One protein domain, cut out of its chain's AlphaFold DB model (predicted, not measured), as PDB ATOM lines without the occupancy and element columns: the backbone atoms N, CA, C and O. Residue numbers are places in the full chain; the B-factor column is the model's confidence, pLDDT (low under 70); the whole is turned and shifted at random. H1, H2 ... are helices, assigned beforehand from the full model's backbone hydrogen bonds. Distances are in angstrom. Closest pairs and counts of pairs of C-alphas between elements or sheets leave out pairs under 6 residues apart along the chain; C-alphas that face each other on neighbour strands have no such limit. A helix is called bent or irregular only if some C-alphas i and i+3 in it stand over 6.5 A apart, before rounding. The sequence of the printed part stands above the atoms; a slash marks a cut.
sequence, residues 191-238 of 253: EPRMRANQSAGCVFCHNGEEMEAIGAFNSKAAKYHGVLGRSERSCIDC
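This is residues 191 to 238 of the 253 residues of the protein "Cytochrom_NNT domain-containing protein" of Halioglobus maricola (UniProt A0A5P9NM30). A short helical hairpin, H3 and H4, makes one end of an elongated body, the small helix H1 makes the other end, and the still shorter H2 lies between H1 and the hairpin. The printed part runs out along the body through H1, H2 and H3, then folds back through H4 and a last stretch, residues 226 to 238, that has no named element. The 48 printed residues include four named helices, in the order H1, H2, H3, H4, and no named strand. The class is all helix, though under half of the residues, 23 of 48, are in named elements. The whole is compact, with a radius of gyration of the C-alphas of 10.7 A, and the C-alphas span 31 by 19 by 15 A.

The longest helix by residues is H4, residues 219 to 225, and it touches H3, residues 208 to 213. Their closest C-alphas are those of Ala 222 and Glu 212, 4.3 A apart. The two run opposite ways at a shallow tilt of 16 degrees and form a helical hairpin. H2, residues 200 to 203, and H3 meet only through their link, and H2 is apart from H4. H1, residues 191 to 196, is close to H2 but not clearly touching it; the closest C-alphas, of Met 194 and Ala 200, are 6.9 A apart. H1 is apart from H3 and from H4. In H1 and H3 each pair of O i and N i+4 is within hydrogen-bond range, in H4 2 of 3 are, and H2 is too short for such a pair, with its one O i to N i+3 pair within range.

H4 is 10.4 A from first to last C-alpha, and C-alpha 225 at its end stands at (67.343, 142.018, 3.004). H3 is 8.8 A long and begins at C-alpha 208, at (71.880, 138.488, 1.131). H2 is 5.0 A long. H1 is 8.7 A long and begins at C-alpha 191, at (82.635, 152.024, 8.435). No helix is bent.

The outline is elongated; the two C-alphas farthest apart, those of Pro 192 and Gly 215, are 31.7 A from each other. The first and last printed C-alphas, of Glu 191 and Cys 238, are 12.0 A apart. The printed part has no cut. The links from H1 to H2, from H2 to H3 and from H3 to H4 are tight, with 3, 4 and 5 residues. The C-alphas of residues 226 to 238 lie 5 to 11 A from the mean of the C-alphas. The mean pLDDT of the printed part is 82.2, and residues 215 and 229 are under 70.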
ATOM      1  N   GLU A 191      83.865 151.567   9.080       85.69
ATOM      2  CA  GLU A 191      82.635 152.024   8.435       85.69
ATOM      3  C   GLU A 191      82.834 152.591   7.012       85.69
ATOM      4  O   GLU A 191      82.152 152.111   6.102       85.69
ATOM      5  N   PRO A 192      83.748 153.547   6.743       85.44
ATOM      6  CA  PRO A 192      83.915 154.106   5.400       85.44
ATOM      7  C   PRO A 192      84.368 153.050   4.389       85.44
ATOM      8  O   PRO A 192      83.783 152.944   3.307       85.44
ATOM      9  N   ARG A 193      85.317 152.185   4.775       87.12
ATOM     10  CA  ARG A 193      85.757 151.039   3.966       87.12
ATOM     11  C   ARG A 193      84.601 150.090   3.666       87.12
ATOM     12  O   ARG A 193      84.410 149.707   2.513       87.12
ATOM     13  N   MET A 194      83.799 149.757   4.675       88.19
ATOM     14  CA  MET A 194      82.658 148.852   4.538       88.19
ATOM     15  C   MET A 194      81.512 149.431   3.704       88.19
ATOM     16  O   MET A 194      80.742 148.671   3.115       88.19
ATOM     17  N   ARG A 195      81.391 150.759   3.599       86.56
ATOM     18  CA  ARG A 195      80.485 151.382   2.625       86.56
ATOM     19  C   ARG A 195      81.074 151.330   1.223       86.56
ATOM     20  O   ARG A 195      80.379 150.931   0.291       86.56
ATOM     21  N   ALA A 196      82.350 151.682   1.082       86.25
ATOM     22  CA  ALA A 196      83.039 151.718  -0.204       86.25
ATOM     23  C   ALA A 196      83.125 150.337  -0.876       86.25
ATOM     24  O   ALA A 196      83.050 150.245  -2.098       86.25
ATOM     25  N   ASN A 197      83.236 149.260  -0.089       86.44
ATOM     26  CA  ASN A 197      83.355 147.888  -0.588       86.44
ATOM     27  C   ASN A 197      82.046 147.076  -0.533       86.44
ATOM     28  O   ASN A 197      82.097 145.850  -0.619       86.44
ATOM     29  N   GLN A 198      80.890 147.729  -0.361       86.19
ATOM     30  CA  GLN A 198      79.575 147.070  -0.275       86.19
ATOM     31  C   GLN A 198      79.486 145.999   0.828       86.19
ATOM     32  O   GLN A 198      78.801 144.987   0.693       86.19
ATOM     33  N   SER A 199      80.158 146.240   1.950       88.62
ATOM     34  CA  SER A 199      80.219 145.348   3.103       88.62
ATOM     35  C   SER A 199      80.775 143.960   2.774       88.62
ATOM     36  O   SER A 199      80.280 142.956   3.290       88.62
ATOM     37  N   ALA A 200      81.822 143.902   1.945       86.25
ATOM     38  CA  ALA A 200      82.442 142.656   1.492       86.25
ATOM     39  C   ALA A 200      82.786 141.692   2.643       86.25
ATOM     40  O   ALA A 200      82.530 140.496   2.529       86.25
ATOM     41  N   GLY A 201      83.278 142.200   3.780       87.62
ATOM     42  CA  GLY A 201      83.553 141.373   4.959       87.62
ATOM     43  C   GLY A 201      82.308 140.706   5.561       87.62
ATOM     44  O   GLY A 201      82.385 139.573   6.020       87.62
ATOM     45  N   CYS A 202      81.137 141.351   5.500       87.19
ATOM     46  CA  CYS A 202      79.875 140.731   5.910       87.19
ATOM     47  C   CYS A 202      79.426 139.687   4.884       87.19
ATOM     48  O   CYS A 202      79.034 138.586   5.259       87.19
ATOM     49  N   VAL A 203      79.490 140.037   3.596       87.12
ATOM     50  CA  VAL A 203      79.015 139.196   2.482       87.12
ATOM     51  C   VAL A 203      79.858 137.932   2.309       87.12
ATOM     52  O   VAL A 203      79.362 136.936   1.789       87.12
ATOM     53  N   PHE A 204      81.094 137.943   2.809       85.69
ATOM     54  CA  PHE A 204      81.964 136.773   2.851       85.69
ATOM     55  C   PHE A 204      81.287 135.558   3.509       85.69
ATOM     56  O   PHE A 204      81.390 134.448   2.993       85.69
ATOM     57  N   CYS A 205      80.536 135.780   4.596       83.81
ATOM     58  CA  CYS A 205      79.769 134.732   5.282       83.81
ATOM     59  C   CYS A 205      78.251 134.873   5.090       83.81
ATOM     60  O   CYS A 205      77.529 133.880   5.057       83.81
ATOM     61  N   HIS A 206      77.743 136.104   4.999       85.06
ATOM     62  CA  HIS A 206      76.315 136.397   4.954       85.06
ATOM     63  C   HIS A 206      75.846 136.680   3.531       85.06
ATOM     64  O   HIS A 206      75.915 137.806   3.037       85.06
ATOM     65  N   ASN A 207      75.273 135.668   2.887       84.75
ATOM     66  CA  ASN A 207      74.651 135.853   1.588       84.75
ATOM     67  C   ASN A 207      73.279 136.544   1.724       84.75
ATOM     68  O   ASN A 207      72.370 136.047   2.391       84.75
ATOM     69  N   GLY A 208      73.116 137.701   1.074       80.12
ATOM     70  CA  GLY A 208      71.880 138.488   1.131       80.12
ATOM     71  C   GLY A 208      70.644 137.777   0.566       80.12
ATOM     72  O   GLY A 208      69.559 137.916   1.129       80.12
ATOM     73  N   GLU A 209      70.801 136.989  -0.502       81.00
ATOM     74  CA  GLU A 209      69.710 136.217  -1.114       81.00
ATOM     75  C   GLU A 209      69.286 135.054  -0.211       81.00
ATOM     76  O   GLU A 209      68.095 134.828   0.010       81.00
ATOM     77  N   GLU A 210      70.255 134.356   0.383       84.31
ATOM     78  CA  GLU A 210      69.980 133.328   1.383       84.31
ATOM     79  C   GLU A 210      69.268 133.943   2.591       84.31
ATOM     80  O   GLU A 210      68.249 133.417   3.029       84.31
ATOM     81  N   MET A 211      69.706 135.105   3.080       81.69
ATOM     82  CA  MET A 211      69.039 135.816   4.175       81.69
ATOM     83  C   MET A 211      67.623 136.311   3.841       81.69
ATOM     84  O   MET A 211      66.808 136.449   4.756       81.69
ATOM     85  N   GLU A 212      67.292 136.568   2.572       81.06
ATOM     86  CA  GLU A 212      65.908 136.808   2.132       81.06
ATOM     87  C   GLU A 212      65.076 135.513   2.193       81.06
ATOM     88  O   GLU A 212      63.908 135.540   2.590       81.06
ATOM     89  N   ALA A 213      65.682 134.379   1.832       80.75
ATOM     90  CA  ALA A 213      65.020 133.081   1.722       80.75
ATOM     91  C   ALA A 213      64.971 132.268   3.032       80.75
ATOM     92  O   ALA A 213      64.180 131.323   3.136       80.75
ATOM     93  N   ILE A 214      65.786 132.607   4.038       77.81
ATOM     94  CA  ILE A 214      65.834 131.909   5.328       77.81
ATOM     95  C   ILE A 214      64.480 132.041   6.043       77.81
ATOM     96  O   ILE A 214      64.105 133.088   6.571       77.81
ATOM     97  N   GLY A 215      63.762 130.917   6.142       67.38
ATOM     98  CA  GLY A 215      62.468 130.824   6.830       67.38
ATOM     99  C   GLY A 215      62.526 131.015   8.352       67.38
ATOM    100  O   GLY A 215      61.482 131.012   9.000       67.38
ATOM    101  N   ALA A 216      63.723 131.178   8.929       73.56
ATOM    102  CA  ALA A 216      63.904 131.538  10.336       73.56
ATOM    103  C   ALA A 216      63.585 133.019  10.611       73.56
ATOM    104  O   ALA A 216      63.307 133.389  11.752       73.56
ATOM    105  N   PHE A 217      63.588 133.869   9.580       75.25
ATOM    106  CA  PHE A 217      63.255 135.282   9.712       75.25
ATOM    107  C   PHE A 217      61.770 135.548   9.462       75.25
ATOM    108  O   PHE A 217      61.088 134.857   8.706       75.25
ATOM    109  N   ASN A 218      61.240 136.597  10.096       79.19
ATOM    110  CA  ASN A 218      59.874 137.028   9.820       79.19
ATOM    111  C   ASN A 218      59.771 137.695   8.432       79.19
ATOM    112  O   ASN A 218      60.745 138.204   7.875       79.19
ATOM    113  N   SER A 219      58.550 137.768   7.900       80.19
ATOM    114  CA  SER A 219      58.273 138.318   6.564       80.19
ATOM    115  C   SER A 219      58.644 139.796   6.383       80.19
ATOM    116  O   SER A 219      58.704 140.277   5.252       80.19
ATOM    117  N   LYS A 220      58.874 140.539   7.473       82.94
ATOM    118  CA  LYS A 220      59.353 141.923   7.432       82.94
ATOM    119  C   LYS A 220      60.872 141.971   7.239       82.94
ATOM    120  O   LYS A 220      61.325 142.756   6.417       82.94
ATOM    121  N   ALA A 221      61.634 141.127   7.933       80.38
ATOM    122  CA  ALA A 221      63.087 141.031   7.778       80.38
ATOM    123  C   ALA A 221      63.488 140.557   6.370       80.38
ATOM    124  O   ALA A 221      64.301 141.216   5.728       80.38
ATOM    125  N   ALA A 222      62.823 139.523   5.836       81.62
ATOM    126  CA  ALA A 222      63.054 139.047   4.464       81.62
ATOM    127  C   ALA A 222      62.910 140.173   3.418       81.62
ATOM    128  O   ALA A 222      63.761 140.352   2.551       81.62
ATOM    129  N   LYS A 223      61.873 141.016   3.556       82.75
ATOM    130  CA  LYS A 223      61.658 142.169   2.667       82.75
ATOM    131  C   LYS A 223      62.771 143.214   2.739       82.75
ATOM    132  O   LYS A 223      63.002 143.876   1.735       82.75
ATOM    133  N   TYR A 224      63.405 143.406   3.898       82.75
ATOM    134  CA  TYR A 224      64.489 144.379   4.042       82.75
ATOM    135  C   TYR A 224      65.806 143.865   3.461       82.75
ATOM    136  O   TYR A 224      66.475 144.631   2.776       82.75
ATOM    137  N   HIS A 225      66.150 142.587   3.643       86.81
ATOM    138  CA  HIS A 225      67.343 142.018   3.004       86.81
ATOM    139  C   HIS A 225      67.214 141.967   1.474       86.81
ATOM    140  O   HIS A 225      68.173 142.295   0.780       86.81
ATOM    141  N   GLY A 226      66.011 141.729   0.935       78.69
ATOM    142  CA  GLY A 226      65.752 141.810  -0.511       78.69
ATOM    143  C   GLY A 226      65.974 143.200  -1.144       78.69
ATOM    144  O   GLY A 226      65.957 143.332  -2.369       78.69
ATOM    145  N   VAL A 227      66.192 144.253  -0.338       79.25
ATOM    146  CA  VAL A 227      66.586 145.597  -0.810       79.25
ATOM    147  C   VAL A 227      68.078 145.662  -1.169       79.25
ATOM    148  O   VAL A 227      68.449 146.471  -2.020       79.25
ATOM    149  N   LEU A 228      68.925 144.803  -0.587       76.44
ATOM    150  CA  LEU A 228      70.373 144.790  -0.843       76.44
ATOM    151  C   LEU A 228      70.688 144.431  -2.304       76.44
ATOM    152  O   LEU A 228      71.520 145.073  -2.926       76.44
ATOM    153  N   GLY A 229      69.937 143.507  -2.912       68.75
ATOM    154  CA  GLY A 229      70.088 143.166  -4.336       68.75
ATOM    155  C   GLY A 229      69.512 144.197  -5.321       68.75
ATOM    156  O   GLY A 229      69.502 143.955  -6.525       68.75
ATOM    157  N   ARG A 230      68.943 145.315  -4.836       70.38
ATOM    158  CA  ARG A 230      68.182 146.287  -5.654       70.38
ATOM    159  C   ARG A 230      68.511 147.752  -5.348       70.38
ATOM    160  O   ARG A 230      67.821 148.640  -5.848       70.38
ATOM    161  N   SER A 231      69.505 148.018  -4.505       70.75
ATOM    162  CA  SER A 231      69.896 149.370  -4.091       70.75
ATOM    163  C   SER A 231      71.406 149.466  -3.883       70.75
ATOM    164  O   SER A 231      72.073 148.450  -3.757       70.75
ATOM    165  N   GLU A 232      71.933 150.687  -3.797       77.31
ATOM    166  CA  GLU A 232      73.338 150.948  -3.437       77.31
ATOM    167  C   GLU A 232      73.583 150.902  -1.917       77.31
ATOM    168  O   GLU A 232      74.609 151.374  -1.435       77.31
ATOM    169  N   ARG A 233      72.626 150.384  -1.133       82.75
ATOM    170  CA  ARG A 233      72.770 150.296   0.322       82.75
ATOM    171  C   ARG A 233      73.679 149.134   0.701       82.75
ATOM    172  O   ARG A 233      73.557 148.038   0.164       82.75
ATOM    173  N   SER A 234      74.524 149.382   1.687       85.69
ATOM    174  CA  SER A 234      75.403 148.416   2.333       85.69
ATOM    175  C   SER A 234      74.755 147.831   3.596       85.69
ATOM    176  O   SER A 234      73.773 148.366   4.124       85.69
ATOM    177  N   CYS A 235      75.312 146.738   4.121       87.44
ATOM    178  CA  CYS A 235      74.813 146.093   5.339       87.44
ATOM    179  C   CYS A 235      74.814 147.068   6.528       87.44
ATOM    180  O   CYS A 235      73.843 147.155   7.284       87.44
ATOM    181  N   ILE A 236      75.884 147.856   6.649       87.38
ATOM    182  CA  ILE A 236      76.111 148.797   7.752       87.38
ATOM    183  C   ILE A 236      75.230 150.054   7.696       87.38
ATOM    184  O   ILE A 236      75.177 150.802   8.668       87.38
ATOM    185  N   ASP A 237      74.467 150.277   6.621       85.94
ATOM    186  CA  ASP A 237      73.467 151.355   6.590       85.94
ATOM    187  C   ASP A 237      72.240 151.042   7.459       85.94
ATOM    188  O   ASP A 237      71.471 151.938   7.807       85.94
ATOM    189  N   CYS A 238      72.046 149.766   7.814       85.50
ATOM    190  CA  CYS A 238      70.995 149.314   8.729       85.50
ATOM    191  C   CYS A 238      71.559 148.600   9.968       85.50
ATOM    192  O   CYS A 238      70.974 148.698  11.045       85.50
TER     193      CYS A 238